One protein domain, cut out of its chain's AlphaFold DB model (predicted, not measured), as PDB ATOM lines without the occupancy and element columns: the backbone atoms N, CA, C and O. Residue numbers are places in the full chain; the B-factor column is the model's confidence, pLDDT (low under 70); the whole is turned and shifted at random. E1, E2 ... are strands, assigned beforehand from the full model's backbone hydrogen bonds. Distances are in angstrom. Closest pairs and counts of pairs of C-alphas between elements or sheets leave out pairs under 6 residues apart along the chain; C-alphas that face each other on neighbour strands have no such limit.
ATOM      1  N   TYR A  27     103.442 128.577 189.933       90.94
ATOM      2  CA  TYR A  27     102.557 128.506 188.773       90.94
ATOM      3  C   TYR A  27     103.336 128.975 187.549       90.94
ATOM      4  O   TYR A  27     103.985 130.020 187.619       90.94
ATOM      5  N   SER A  28     103.231 128.270 186.427       92.38
ATOM      6  CA  SER A  28     103.882 128.666 185.179       92.38
ATOM      7  C   SER A  28     102.899 128.728 184.015       92.38
ATOM      8  O   SER A  28     101.898 128.017 183.944       92.38
ATOM      9  N   SER A  29     103.175 129.630 183.083       93.00
ATOM     10  CA  SER A  29     102.532 129.638 181.774       93.00
ATOM     11  C   SER A  29     103.467 130.218 180.738       93.00
ATOM     12  O   SER A  29     104.301 131.084 181.015       93.00
ATOM     13  N   LYS A  30     103.295 129.767 179.504       94.25
ATOM     14  CA  LYS A  30     104.038 130.251 178.357       94.25
ATOM     15  C   LYS A  30     103.170 131.214 177.570       94.25
ATOM     16  O   LYS A  30     102.040 130.900 177.242       94.25
ATOM     17  N   PHE A  31     103.702 132.362 177.194       93.50
ATOM     18  CA  PHE A  31     103.053 133.272 176.265       93.50
ATOM     19  C   PHE A  31     103.842 133.323 174.959       93.50
ATOM     20  O   PHE A  31     105.050 133.544 174.978       93.50
ATOM     21  N   ILE A  32     103.163 133.109 173.831       93.12
ATOM     22  CA  ILE A  32     103.764 133.121 172.495       93.12
ATOM     23  C   ILE A  32     103.150 134.252 171.665       93.12
ATOM     24  O   ILE A  32     101.927 134.326 171.498       93.12
ATOM     25  N   ASN A  33     104.006 135.104 171.100       93.88
ATOM     26  CA  ASN A  33     103.607 136.118 170.132       93.88
ATOM     27  C   ASN A  33     103.521 135.498 168.731       93.88
ATOM     28  O   ASN A  33     104.454 135.600 167.949       93.88
ATOM     29  N   GLN A  34     102.398 134.862 168.395       92.38
ATOM     30  CA  GLN A  34     102.203 134.195 167.098       92.38
ATOM     31  C   GLN A  34     101.699 135.144 165.996       92.38
ATOM     32  O   GLN A  34     101.069 134.713 165.028       92.38
ATOM     33  N   SER A  35     101.966 136.447 166.120       90.62
ATOM     34  CA  SER A  35     101.526 137.434 165.129       90.62
ATOM     35  C   SER A  35     102.185 137.275 163.752       90.62
ATOM     36  O   SER A  35     101.696 137.836 162.774       90.62
ATOM     37  N   ASP A  36     103.249 136.476 163.647       86.56
ATOM     38  CA  ASP A  36     103.866 136.034 162.391       86.56
ATOM     39  C   ASP A  36     102.914 135.203 161.518       86.56
ATOM     40  O   ASP A  36     103.010 135.253 160.292       86.56
ATOM     41  N   LYS A  37     101.956 134.504 162.137       81.81
ATOM     42  CA  LYS A  37     100.894 133.746 161.456       81.81
ATOM     43  C   LYS A  37      99.710 134.621 161.033       81.81
ATOM     44  O   LYS A  37      98.837 134.179 160.286       81.81
ATOM     45  N   GLY A  38      99.675 135.866 161.504       78.88
ATOM     46  CA  GLY A  38      98.650 136.842 161.175       78.88
ATOM     47  C   GLY A  38      98.927 137.593 159.870       78.88
ATOM     48  O   GLY A  38     100.004 137.553 159.289       78.88
ATOM     49  N   SER A  39      97.943 138.379 159.427       78.69
ATOM     50  CA  SER A  39      98.105 139.306 158.292       78.69
ATOM     51  C   SER A  39      98.981 140.524 158.616       78.69
ATOM     52  O   SER A  39      99.313 141.297 157.725       78.69
ATOM     53  N   GLN A  40      99.292 140.740 159.894       84.62
ATOM     54  CA  GLN A  40     100.138 141.820 160.379       84.62
ATOM     55  C   GLN A  40     100.941 141.295 161.563       84.62
ATOM     56  O   GLN A  40     100.380 140.681 162.467       84.62
ATOM     57  N   GLN A  41     102.234 141.595 161.555       92.38
ATOM     58  CA  GLN A  41     103.157 141.232 162.618       92.38
ATOM     59  C   GLN A  41     103.256 142.343 163.659       92.38
ATOM     60  O   GLN A  41     103.300 143.533 163.304       92.38
ATOM     61  N   TYR A  42     103.335 141.952 164.929       93.50
ATOM     62  CA  TYR A  42     103.375 142.869 166.057       93.50
ATOM     63  C   TYR A  42     104.557 142.587 166.981       93.50
ATOM     64  O   TYR A  42     104.891 141.438 167.256       93.50
ATOM     65  N   THR A  43     105.149 143.653 167.509       95.31
ATOM     66  CA  THR A  43     106.160 143.597 168.565       95.31
ATOM     67  C   THR A  43     105.504 143.994 169.882       95.31
ATOM     68  O   THR A  43     104.764 144.982 169.943       95.31
ATOM     69  N   LEU A  44     105.793 143.247 170.946       95.88
ATOM     70  CA  LEU A  44     105.336 143.551 172.299       95.88
ATOM     71  C   LEU A  44     106.505 144.073 173.119       95.88
ATOM     72  O   LEU A  44     107.584 143.487 173.101       95.88
ATOM     73  N   VAL A  45     106.297 145.164 173.843       97.12
ATOM     74  CA  VAL A  45     107.315 145.774 174.704       97.12
ATOM     75  C   VAL A  45     106.795 145.761 176.123       97.12
ATOM     76  O   VAL A  45     105.735 146.320 176.381       97.12
ATOM     77  N   LYS A  46     107.508 145.109 177.034       96.25
ATOM     78  CA  LYS A  46     107.127 145.001 178.437       96.25
ATOM     79  C   LYS A  46     107.038 146.394 179.069       96.25
ATOM     80  O   LYS A  46     107.859 147.260 178.786       96.25
ATOM     81  N   THR A  47     106.011 146.629 179.879       95.31
ATOM     82  CA  THR A  47     105.751 147.947 180.484       95.31
ATOM     83  C   THR A  47     105.644 147.917 181.989       95.31
ATOM     84  O   THR A  47     106.048 148.875 182.642       95.31
ATOM     85  N   ARG A  48     105.065 146.857 182.555       91.88
ATOM     86  CA  ARG A  48     104.885 146.751 184.000       91.88
ATOM     87  C   ARG A  48     104.770 145.314 184.462       91.88
ATOM     88  O   ARG A  48     104.297 144.446 183.726       91.88
ATOM     89  N   PHE A  49     105.103 145.139 185.725       92.75
ATOM     90  CA  PHE A  49     104.828 143.963 186.524       92.75
ATOM     91  C   PHE A  49     103.754 144.317 187.547       92.75
ATOM     92  O   PHE A  49     103.572 145.486 187.880       92.75
ATOM     93  N   TRP A  50     103.001 143.331 188.017       92.38
ATOM     94  CA  TRP A  50     102.247 143.476 189.255       92.38
ATOM     95  C   TRP A  50     102.076 142.119 189.936       92.38
ATOM     96  O   TRP A  50     102.029 141.096 189.247       92.38
ATOM     97  N   PRO A  51     101.909 142.117 191.266       88.69
ATOM     98  CA  PRO A  51     102.312 143.184 192.183       88.69
ATOM     99  C   PRO A  51     103.840 143.329 192.215       88.69
ATOM    100  O   PRO A  51     104.571 142.387 191.909       88.69
ATOM    101  N   ASP A  52     104.333 144.479 192.671       82.00
ATOM    102  CA  ASP A  52     105.776 144.729 192.838       82.00
ATOM    103  C   ASP A  52     106.388 143.966 194.037       82.00
ATOM    104  O   ASP A  52     107.546 144.154 194.393       82.00
ATOM    105  N   SER A  53     105.627 143.062 194.665       79.50
ATOM    106  CA  SER A  53     105.997 142.292 195.863       79.50
ATOM    107  C   SER A  53     106.915 141.086 195.590       79.50
ATOM    108  O   SER A  53     107.084 140.215 196.451       79.50
ATOM    109  N   GLY A  54     107.500 140.994 194.391       84.00
ATOM    110  CA  GLY A  54     108.372 139.880 194.007       84.00
ATOM    111  C   GLY A  54     107.626 138.549 193.867       84.00
ATOM    112  O   GLY A  54     108.146 137.502 194.254       84.00
ATOM    113  N   CYS A  55     106.381 138.580 193.381       92.88
ATOM    114  CA  CYS A  55     105.622 137.371 193.040       92.88
ATOM    115  C   CYS A  55     106.097 136.718 191.739       92.88
ATOM    116  O   CYS A  55     105.990 135.506 191.586       92.88
ATOM    117  N   ILE A  56     106.612 137.523 190.809       93.50
ATOM    118  CA  ILE A  56     107.076 137.080 189.496       93.50
ATOM    119  C   ILE A  56     108.534 136.645 189.618       93.50
ATOM    120  O   ILE A  56     109.407 137.465 189.892       93.50
ATOM    121  N   MET A  57     108.785 135.357 189.411       92.00
ATOM    122  CA  MET A  57     110.115 134.744 189.463       92.00
ATOM    123  C   MET A  57     110.809 134.778 188.097       92.00
ATOM    124  O   MET A  57     112.024 134.928 188.024       92.00
ATOM    125  N   GLN A  58     110.035 134.677 187.013       91.94
ATOM    126  CA  GLN A  58     110.528 134.713 185.637       91.94
ATOM    127  C   GLN A  58     109.519 135.420 184.731       91.94
ATOM    128  O   GLN A  58     108.309 135.268 184.896       91.94
ATOM    129  N   SER A  59     110.032 136.223 183.794       89.19
ATOM    130  CA  SER A  59     109.209 137.023 182.874       89.19
ATOM    131  C   SER A  59     109.772 137.194 181.459       89.19
ATOM    132  O   SER A  59     109.174 137.896 180.634       89.19
ATOM    133  N   GLY A  60     110.926 136.578 181.179       90.31
ATOM    134  CA  GLY A  60     111.630 136.655 179.898       90.31
ATOM    135  C   GLY A  60     112.019 138.080 179.465       90.31
ATOM    136  O   GLY A  60     112.155 138.970 180.311       90.31
ATOM    137  N   PRO A  61     112.238 138.311 178.158       94.50
ATOM    138  CA  PRO A  61     112.838 139.545 177.652       94.50
ATOM    139  C   PRO A  61     111.898 140.757 177.722       94.50
ATOM    140  O   PRO A  61     110.676 140.632 177.815       94.50
ATOM    141  N   GLU A  62     112.483 141.954 177.635       95.88
ATOM    142  CA  GLU A  62     111.746 143.229 177.590       95.88
ATOM    143  C   GLU A  62     110.983 143.444 176.279       95.88
ATOM    144  O   GLU A  62     110.036 144.227 176.225       95.88
ATOM    145  N   VAL A  63     111.371 142.753 175.209       96.38
ATOM    146  CA  VAL A  63     110.723 142.835 173.899       96.38
ATOM    147  C   VAL A  63     110.445 141.422 173.402       96.38
ATOM    148  O   VAL A  63     111.343 140.587 173.433       96.38
ATOM    149  N   LEU A  64     109.221 141.176 172.933       95.75
ATOM    150  CA  LEU A  64     108.827 139.945 172.248       95.75
ATOM    151  C   LEU A  64     108.510 140.268 170.791       95.75
ATOM    152  O   LEU A  64     107.515 140.936 170.488       95.75
ATOM    153  N   GLN A  65     109.364 139.796 169.896       95.81
ATOM    154  CA  GLN A  65     109.144 139.834 168.458       95.81
ATOM    155  C   GLN A  65     108.102 138.784 168.038       95.81
ATOM    156  O   GLN A  65     107.751 137.903 168.828       95.81
ATOM    157  N   PRO A  66     107.556 138.870 166.815       94.62
ATOM    158  CA  PRO A  66     106.758 137.784 166.254       94.62
ATOM    159  C   PRO A  66     107.535 136.460 166.266       94.62
ATOM    160  O   PRO A  66     108.707 136.425 165.901       94.62
ATOM    161  N   GLY A  67     106.881 135.381 166.683       93.00
ATOM    162  CA  GLY A  67     107.466 134.056 166.891       93.00
ATOM    163  C   GLY A  67     108.081 133.846 168.279       93.00
ATOM    164  O   GLY A  67     108.170 132.700 168.726       93.00
ATOM    165  N   ASP A  68     108.448 134.916 168.993       95.31
ATOM    166  CA  ASP A  68     109.051 134.795 170.320       95.31
ATOM    167  C   ASP A  68     108.057 134.236 171.339       95.31
ATOM    168  O   ASP A  68     106.840 134.459 171.286       95.31
ATOM    169  N   SER A  69     108.609 133.553 172.340       93.25
ATOM    170  CA  SER A  69     107.865 133.129 173.516       93.25
ATOM    171  C   SER A  69     108.548 133.572 174.797       93.25
ATOM    172  O   SER A  69     109.773 133.631 174.867       93.25
ATOM    173  N   THR A  70     107.748 133.811 175.825       93.38
ATOM    174  CA  THR A  70     108.205 134.030 177.193       93.38
ATOM    175  C   THR A  70     107.480 133.092 178.140       93.38
ATOM    176  O   THR A  70     106.403 132.587 177.826       93.38
ATOM    177  N   GLU A  71     108.053 132.893 179.313       93.69
ATOM    178  CA  GLU A  71     107.434 132.161 180.402       93.69
ATOM    179  C   GLU A  71     107.189 133.118 181.569       93.69
ATOM    180  O   GLU A  71     108.054 133.927 181.919       93.69
ATOM    181  N   LEU A  72     105.990 133.037 182.138       93.06
ATOM    182  CA  LEU A  72     105.603 133.711 183.364       93.06
ATOM    183  C   LEU A  72     105.585 132.677 184.482       93.06
ATOM    184  O   LEU A  72     104.708 131.818 184.495       93.06
ATOM    185  N   VAL A  73     106.523 132.795 185.420       93.25
ATOM    186  CA  VAL A  73     106.593 131.934 186.608       93.25
ATOM    187  C   VAL A  73     106.250 132.763 187.839       93.25
ATOM    188  O   VAL A  73     106.878 133.794 188.089       93.25
ATOM    189  N   ILE A  74     105.248 132.321 188.595       93.00
ATOM    190  CA  ILE A  74     104.711 132.983 189.787       93.00
ATOM    191  C   ILE A  74     104.936 132.100 191.011       93.00
ATOM    192  O   ILE A  74     104.630 130.913 190.975       93.00
ATOM    193  N   ALA A  75     105.404 132.676 192.116       92.69
ATOM    194  CA  ALA A  75     105.532 131.958 193.383       92.69
ATOM    195  C   ALA A  75     104.156 131.606 193.993       92.69
ATOM    196  O   ALA A  75     103.290 132.475 194.119       92.69
ATOM    197  N   LYS A  76     103.976 130.368 194.472       91.75
ATOM    198  CA  LYS A  76     102.800 129.926 195.246       91.75
ATOM    199  C   LYS A  76     102.890 130.387 196.706       91.75
ATOM    200  O   LYS A  76     103.089 129.592 197.616       91.75
ATOM    201  N   LYS A  77     102.738 131.691 196.949       89.25
ATOM    202  CA  LYS A  77     102.701 132.274 198.305       89.25
ATOM    203  C   LYS A  77     101.532 133.242 198.476       89.25
ATOM    204  O   LYS A  77     100.965 133.730 197.497       89.25
ATOM    205  N   GLN A  78     101.179 133.528 199.728       87.62
ATOM    206  CA  GLN A  78     100.109 134.472 200.060       87.62
ATOM    207  C   GLN A  78     100.356 135.834 199.386       87.62
ATOM    208  O   GLN A  78     101.457 136.380 199.470       87.62
ATOM    209  N   GLY A  79      99.333 136.371 198.716       87.56
ATOM    210  CA  GLY A  79      99.404 137.644 197.990       87.56
ATOM    211  C   GLY A  79      99.985 137.565 196.572       87.56
ATOM    212  O   GLY A  79     100.177 138.609 195.952       87.56
ATOM    213  N   CYS A  80     100.271 136.362 196.056       91.81
ATOM    214  CA  CYS A  80     100.668 136.123 194.659       91.81
ATOM    215  C   CYS A  80      99.585 135.423 193.827       91.81
ATOM    216  O   CYS A  80      99.825 135.002 192.698       91.81
ATOM    217  N   ASP A  81      98.380 135.326 194.376       89.75
ATOM    218  CA  ASP A  81      97.168 134.839 193.719       89.75
ATOM    219  C   ASP A  81      96.683 135.759 192.590       89.75
ATOM    220  O   ASP A  81      95.847 135.357 191.781       89.75
ATOM    221  N   GLN A  82      97.239 136.968 192.499       93.06
ATOM    222  CA  GLN A  82      97.042 137.897 191.394       93.06
ATOM    223  C   GLN A  82      98.392 138.464 190.974       93.06
ATOM    224  O   GLN A  82      98.951 139.289 191.685       93.06
ATOM    225  N   ALA A  83      98.919 138.055 189.824       94.62
ATOM    226  CA  ALA A  83     100.193 138.549 189.315       94.62
ATOM    227  C   ALA A  83     100.207 138.595 187.785       94.62
ATOM    228  O   ALA A  83      99.437 137.901 187.125       94.62
ATOM    229  N   GLY A  84     101.070 139.404 187.180       95.00
ATOM    230  CA  GLY A  84     101.185 139.417 185.728       95.00
ATOM    231  C   GLY A  84     102.119 140.464 185.154       95.00
ATOM    232  O   GLY A  84     102.726 141.270 185.858       95.00
ATOM    233  N   ILE A  85     102.213 140.423 183.830       95.50
ATOM    234  CA  ILE A  85     103.055 141.297 183.020       95.50
ATOM    235  C   ILE A  85     102.188 142.037 182.006       95.50
ATOM    236  O   ILE A  85     101.287 141.466 181.385       95.50
ATOM    237  N   GLY A  86     102.464 143.326 181.846       96.19
ATOM    238  CA  GLY A  86     101.858 144.193 180.850       96.19
ATOM    239  C   GLY A  86     102.835 144.466 179.719       96.19
ATOM    240  O   GLY A  86     104.034 144.607 179.952       96.19
ATOM    241  N   TYR A  87     102.305 144.584 178.509       96.62
ATOM    242  CA  TYR A  87     103.047 144.927 177.310       96.62
ATOM    243  C   TYR A  87     102.323 146.026 176.536       96.62
ATOM    244  O   TYR A  87     101.095 146.020 176.449       96.62
ATOM    245  N   SER A  88     103.084 146.930 175.933       97.00
ATOM    246  CA  SER A  88     102.645 147.805 174.849       97.00
ATOM    247  C   SER A  88     102.767 147.082 173.511       97.00
ATOM    248  O   SER A  88     103.741 146.369 173.267       97.00
ATOM    249  N   LEU A  89     101.784 147.285 172.641       94.88
ATOM    250  CA  LEU A  89     101.669 146.655 171.329       94.88
ATOM    251  C   LEU A  89     102.053 147.638 170.216       94.88
ATOM    252  O   LEU A  89     101.460 148.712 170.114       94.88
ATOM    253  N   TYR A  90     102.967 147.234 169.335       94.44
ATOM    254  CA  TYR A  90     103.407 148.011 168.169       94.44
ATOM    255  C   TYR A  90     103.415 147.147 166.910       94.44
ATOM    256  O   TYR A  90     103.489 145.921 166.988       94.44
ATOM    257  N   LYS A  91     103.375 147.767 165.728       92.44
ATOM    258  CA  LYS A  91     103.705 147.052 164.484       92.44
ATOM    259  C   LYS A  91     105.213 146.870 164.393       92.44
ATOM    260  O   LYS A  91     105.948 147.789 164.727       92.44
ATOM    261  N   VAL A  92     105.665 145.760 163.814       93.31
ATOM    262  CA  VAL A  92     107.100 145.550 163.524       93.31
ATOM    263  C   VAL A  92     107.675 146.659 162.631       93.31
ATOM    264  O   VAL A  92     108.823 147.058 162.789       93.31
ATOM    265  N   SER A  93     106.865 147.203 161.716       91.88
ATOM    266  CA  SER A  93     107.271 148.304 160.833       91.88
ATOM    267  C   SER A  93     107.514 149.632 161.562       91.88
ATOM    268  O   SER A  93     108.119 150.532 160.988       91.88
ATOM    269  N   ASP A  94     107.014 149.787 162.790       91.62
ATOM    270  CA  ASP A  94     107.224 150.976 163.615       91.62
ATOM    271  C   ASP A  94     108.479 150.808 164.481       91.62
ATOM    272  O   ASP A  94     108.426 150.534 165.681       91.62
ATOM    273  N   THR A  95     109.639 150.966 163.849       89.38
ATOM    274  CA  THR A  95     110.947 150.773 164.495       89.38
ATOM    275  C   THR A  95     111.233 151.787 165.601       89.38
ATOM    276  O   THR A  95     112.020 151.502 166.505       89.38
ATOM    277  N   LYS A  96     110.581 152.954 165.558       92.31
ATOM    278  CA  LYS A  96     110.695 154.002 166.578       92.31
ATOM    279  C   LYS A  96     109.697 153.837 167.726       92.31
ATOM    280  O   LYS A  96     109.863 154.500 168.746       92.31
ATOM    281  N   LYS A  97     108.711 152.939 167.588       89.62
ATOM    282  CA  LYS A  97     107.651 152.676 168.577       89.62
ATOM    283  C   LYS A  97     106.830 153.932 168.907       89.62
ATOM    284  O   LYS A  97     106.450 154.154 170.056       89.62
ATOM    285  N   GLU A  98     106.569 154.767 167.905       91.50
ATOM    286  CA  GLU A  98     105.827 156.026 168.065       91.50
ATOM    287  C   GLU A  98     104.302 155.815 168.024       91.50
ATOM    288  O   GLU A  98     103.541 156.611 168.575       91.50
ATOM    289  N   GLN A  99     103.832 154.733 167.400       90.69
ATOM    290  CA  GLN A  99     102.419 154.420 167.205       90.69
ATOM    291  C   GLN A  99     101.979 153.260 168.100       90.69
ATOM    292  O   GLN A  99     101.860 152.112 167.666       90.69
ATOM    293  N   LEU A 100     101.684 153.577 169.361       93.62
ATOM    294  CA  LEU A 100     101.085 152.624 170.293       93.62
ATOM    295  C   LEU A 100      99.723 152.142 169.771       93.62
ATOM    296  O   LEU A 100      98.805 152.938 169.575       93.62
ATOM    297  N   LEU A 101      99.581 150.830 169.581       92.69
ATOM    298  CA  LEU A 101      98.341 150.214 169.103       92.69
ATOM    299  C   LEU A 101      97.441 149.703 170.225       92.69
ATOM    300  O   LEU A 101      96.276 149.397 169.978       92.69
ATOM    301  N   GLY A 102      97.968 149.566 171.437       94.56
ATOM    302  CA  GLY A 102      97.229 149.014 172.559       94.56
ATOM    303  C   GLY A 102      98.123 148.309 173.569       94.56
ATOM    304  O   GLY A 102      99.338 148.508 173.589       94.56
ATOM    305  N   TYR A 103      97.506 147.463 174.385       95.25
ATOM    306  CA  TYR A 103      98.144 146.764 175.489       95.25
ATOM    307  C   TYR A 103      97.786 145.282 175.507       95.25
ATOM    308  O   TYR A 103      96.675 144.888 175.153       95.25
ATOM    309  N   VAL A 104      98.721 144.471 175.986       94.94
ATOM    310  CA  VAL A 104      98.547 143.038 176.232       94.94
ATOM    311  C   VAL A 104      98.913 142.759 177.683       94.94
ATOM    312  O   VAL A 104      99.893 143.289 178.192       94.94
ATOM    313  N   SER A 105      98.126 141.945 178.371       94.75
ATOM    314  CA  SER A 105      98.335 141.570 179.766       94.75
ATOM    315  C   SER A 105      98.331 140.054 179.875       94.75
ATOM    316  O   SER A 105      97.305 139.425 179.625       94.75
ATOM    317  N   HIS A 106      99.479 139.485 180.238       94.62
ATOM    318  CA  HIS A 106      99.632 138.070 180.560       94.62
ATOM    319  C   HIS A 106      99.576 137.922 182.079       94.62
ATOM    320  O   HIS A 106     100.450 138.440 182.777       94.62
ATOM    321  N   ARG A 107      98.509 137.312 182.602       93.12
ATOM    322  CA  ARG A 107      98.182 137.399 184.030       93.12
ATOM    323  C   ARG A 107      97.750 136.069 184.618       93.12
ATOM    324  O   ARG A 107      96.980 135.346 183.997       93.12
ATOM    325  N   PHE A 108      98.194 135.816 185.836       93.19
ATOM    326  CA  PHE A 108      97.679 134.810 186.743       93.19
ATOM    327  C   PHE A 108      96.691 135.467 187.702       93.19
ATOM    328  O   PHE A 108      96.993 136.501 188.304       93.19
ATOM    329  N   ARG A 109      95.500 134.895 187.826       92.44
ATOM    330  CA  ARG A 109      94.496 135.341 188.782       92.44
ATOM    331  C   ARG A 109      93.653 134.159 189.225       92.44
ATOM    332  O   ARG A 109      93.121 133.448 188.378       92.44
ATOM    333  N   ASP A 110      93.509 133.998 190.535       88.88
ATOM    334  CA  ASP A 110      92.574 133.052 191.150       88.88
ATOM    335  C   ASP A 110      92.758 131.614 190.603       88.88
ATOM    336  O   ASP A 110      91.801 130.929 190.249       88.88
ATOM    337  N   GLY A 111      94.015 131.168 190.469       86.38
ATOM    338  CA  GLY A 111      94.352 129.825 189.973       86.38
ATOM    339  C   GLY A 111      94.418 129.686 188.450       86.38
ATOM    340  O   GLY A 111      94.743 128.611 187.961       86.38
ATOM    341  N   SER A 112      94.127 130.745 187.688       89.94
ATOM    342  CA  SER A 112      94.021 130.679 186.227       89.94
ATOM    343  C   SER A 112      94.924 131.687 185.526       89.94
ATOM    344  O   SER A 112      94.972 132.864 185.889       89.94
ATOM    345  N   PHE A 113      95.582 131.258 184.447       91.31
ATOM    346  CA  PHE A 113      96.224 132.189 183.524       91.31
ATOM    347  C   PHE A 113      95.234 132.710 182.487       91.31
ATOM    348  O   PHE A 113      94.406 131.972 181.960       91.31
ATOM    349  N   SER A 114      95.350 133.990 182.156       91.56
ATOM    350  CA  SER A 114      94.584 134.616 181.086       91.56
ATOM    351  C   SER A 114      95.432 135.618 180.316       91.56
ATOM    352  O   SER A 114      96.391 136.197 180.836       91.56
ATOM    353  N   LEU A 115      95.041 135.840 179.064       92.69
ATOM    354  CA  LEU A 115      95.542 136.933 178.249       92.69
ATOM    355  C   LEU A 115      94.422 137.955 178.065       92.69
ATOM    356  O   LEU A 115      93.326 137.615 177.624       92.69
ATOM    357  N   GLN A 116      94.692 139.211 178.402       92.56
ATOM    358  CA  GLN A 116      93.805 140.325 178.091       92.56
ATOM    359  C   GLN A 116      94.473 141.224 177.059       92.56
ATOM    360  O   GLN A 116      95.619 141.630 177.233       92.56
ATOM    361  N   VAL A 117      93.737 141.566 176.007       91.75
ATOM    362  CA  VAL A 117      94.211 142.441 174.935       91.75
ATOM    363  C   VAL A 117      93.267 143.631 174.819       91.75
ATOM    364  O   VAL A 117      92.060 143.458 174.672       91.75
ATOM    365  N   SER A 118      93.832 144.834 174.855       92.19
ATOM    366  CA  SER A 118      93.130 146.100 174.645       92.19
ATOM    367  C   SER A 118      93.727 146.785 173.425       92.19
ATOM    368  O   SER A 118      94.912 147.096 173.436       92.19
ATOM    369  N   VAL A 119      92.940 147.036 172.378       91.12
ATOM    370  CA  VAL A 119      93.433 147.597 171.105       91.12
ATOM    371  C   VAL A 119      92.765 148.938 170.819       91.12
ATOM    372  O   VAL A 119      91.560 149.092 171.015       91.12
ATOM    373  N   PHE A 120      93.533 149.901 170.316       90.88
ATOM    374  CA  PHE A 120      93.015 151.151 169.776       90.88
ATOM    375  C   PHE A 120      92.581 150.955 168.325       90.88
ATOM    376  O   PHE A 120      93.371 150.588 167.455       90.88
ATOM    377  N   CYS A 121      91.308 151.214 168.055       86.62
ATOM    378  CA  CYS A 121      90.737 151.060 166.724       86.62
ATOM    379  C   CYS A 121      90.775 152.386 165.971       86.62
ATOM    380  O   CYS A 121      90.413 153.429 166.516       86.62
ATOM    381  N   LYS A 122      91.146 152.351 164.689       80.19
ATOM    382  CA  LYS A 122      91.103 153.527 163.809       80.19
ATOM    383  C   LYS A 122      90.006 153.334 162.774       80.19
ATOM    384  O   LYS A 122      89.919 152.277 162.158       80.19
ATOM    385  N   ASN A 123      89.172 154.353 162.571       83.06
ATOM    386  CA  ASN A 123      88.109 154.343 161.559       83.06
ATOM    387  C   ASN A 123      87.186 153.109 161.646       83.06
ATOM    388  O   ASN A 123      86.836 152.536 160.623       83.06
ATOM    389  N   LYS A 124      86.804 152.686 162.863       83.06
ATOM    390  CA  LYS A 124      85.977 151.485 163.132       83.06
ATOM    391  C   LYS A 124      86.627 150.137 162.784       83.06
ATOM    392  O   LYS A 124      85.959 149.112 162.864       83.06
ATOM    393  N   HIS A 125      87.916 150.112 162.453       74.50
ATOM    394  CA  HIS A 125      88.653 148.876 162.217       74.50
ATOM    395  C   HIS A 125      89.623 148.598 163.369       74.50
ATOM    396  O   HIS A 125      90.475 149.423 163.705       74.50
ATOM    397  N   CYS A 126      89.493 147.407 163.946       78.19
ATOM    398  CA  CYS A 126      90.443 146.822 164.881       78.19
ATOM    399  C   CYS A 126      90.908 145.510 164.241       78.19
ATOM    400  O   CYS A 126      90.083 144.637 163.982       78.19
ATOM    401  N   VAL A 127      92.198 145.368 163.946       73.25
ATOM    402  CA  VAL A 127      92.749 144.099 163.449       73.25
ATOM    403  C   VAL A 127      93.829 143.658 164.413       73.25
ATOM    404  O   VAL A 127      94.764 144.413 164.684       73.25
ATOM    405  N   PHE A 128      93.670 142.445 164.923       75.19
ATOM    406  CA  PHE A 128      94.579 141.816 165.862       75.19
ATOM    407  C   PHE A 128      94.468 140.300 165.724       75.19
ATOM    408  O   PHE A 128      93.358 139.799 165.538       75.19
ATOM    409  N   LYS A 129      95.593 139.581 165.758       75.06
ATOM    410  CA  LYS A 129      95.624 138.133 165.513       75.06
ATOM    411  C   LYS A 129      96.691 137.441 166.360       75.06
ATOM    412  O   LYS A 129      97.776 137.988 166.537       75.06
ATOM    413  N   ASP A 130      96.335 136.252 166.840       78.19
ATOM    414  CA  ASP A 130      97.214 135.187 167.336       78.19
ATOM    415  C   ASP A 130      98.259 135.595 168.391       78.19
ATOM    416  O   ASP A 130      99.465 135.510 168.181       78.19
ATOM    417  N   LEU A 131      97.790 135.978 169.582       83.31
ATOM    418  CA  LEU A 131      98.599 136.036 170.805       83.31
ATOM    419  C   LEU A 131      98.053 134.988 171.779       83.31
ATOM    420  O   LEU A 131      96.941 135.155 172.273       83.31
ATOM    421  N   ASN A 132      98.801 133.912 172.037       80.44
ATOM    422  CA  ASN A 132      98.284 132.767 172.793       80.44
ATOM    423  C   ASN A 132      99.102 132.489 174.058       80.44
ATOM    424  O   ASN A 132     100.309 132.235 173.958       80.44
TER     425      ASN A 132
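AT A GLANCE: This is residues 27 to 132 of the 137 residues of an uncharacterized protein of Legionella quinlivanii (UniProt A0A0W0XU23). Two sheets lie face to face as a sandwich, a twisted one of four strands, E2, E5, E6 and E7, and a smaller one of three, E1, E4 and E3, with their strands at 21 degrees to each other. The stretch after E7, residues 120 to 132, has no named element; it loops out to the far end and comes back beside E1, where residues 131 to 132 pair with it. The printed part has 106 residues, with no named helix and seven named strands, E1 to E7 along the chain; the sheet orders are E2 - E5 - E6 - E7 and E1 - E4 - E3, both antiparallel. The class is all strand, though only 52 of the 106 residues are in named elements. The whole is compact, with a radius of gyration of the C-alphas of 14.1 A, and elongated, spanning 44 by 25 by 23 A.

HOW THE PARTS SIT: E1, residues 27 to 33, is an edge strand and the antiparallel neighbour of E4, residues 69 to 75, with N 29 and O 72 3.0 A apart, within hydrogen-bond range. E3, residues 56 to 58, is the other edge strand; it forms a hairpin with E4, with N 57 and O 73 at 2.8 A. In the other sheet E2, residues 42 to 50, bends by 53 degrees at residue 47 and is antiparallel to E5, residues 82 to 91, with N 47 and O 86 at 2.8 A. E5 and E6, residues 102 to 109, form a hairpin, with N 87 and O 104 at 2.8 A. E6 and E7, residues 112 to 119, form another, with N 105 and O 116 at 2.8 A. E5, E6 and E7 make a meander, each strand the antiparallel neighbour of the one before. Between the sheets, the closest C-alphas of E1 and E7 are those of Ser 29 and Phe 113, 7.0 A apart. E1 and E5 are apart, and so are E4 and E7.

IN THESE COORDINATES: E1 begins at C-alpha 27, (102.557, 128.506, 188.773), and is 20.2 A long. E2 is 23.2 A, E3 5.7 A and E4 20.0 A long. E5, the longest strand by residues, covers 29.2 A and ends at C-alpha 91, (103.705, 147.052, 164.484). E6 is 21.4 A long; E7 is 22.7 A and ends at C-alpha 119, (93.433, 147.597, 171.105).

THE WHOLE: The two C-alphas farthest apart, those of Lys 77 and Asn 123, are 45.3 A apart. The printed part has no cut. The links E2 to E3 and E6 to E7 are tight, the others short. The mean pLDDT of the printed part is 90.5, and no printed residue is under 70.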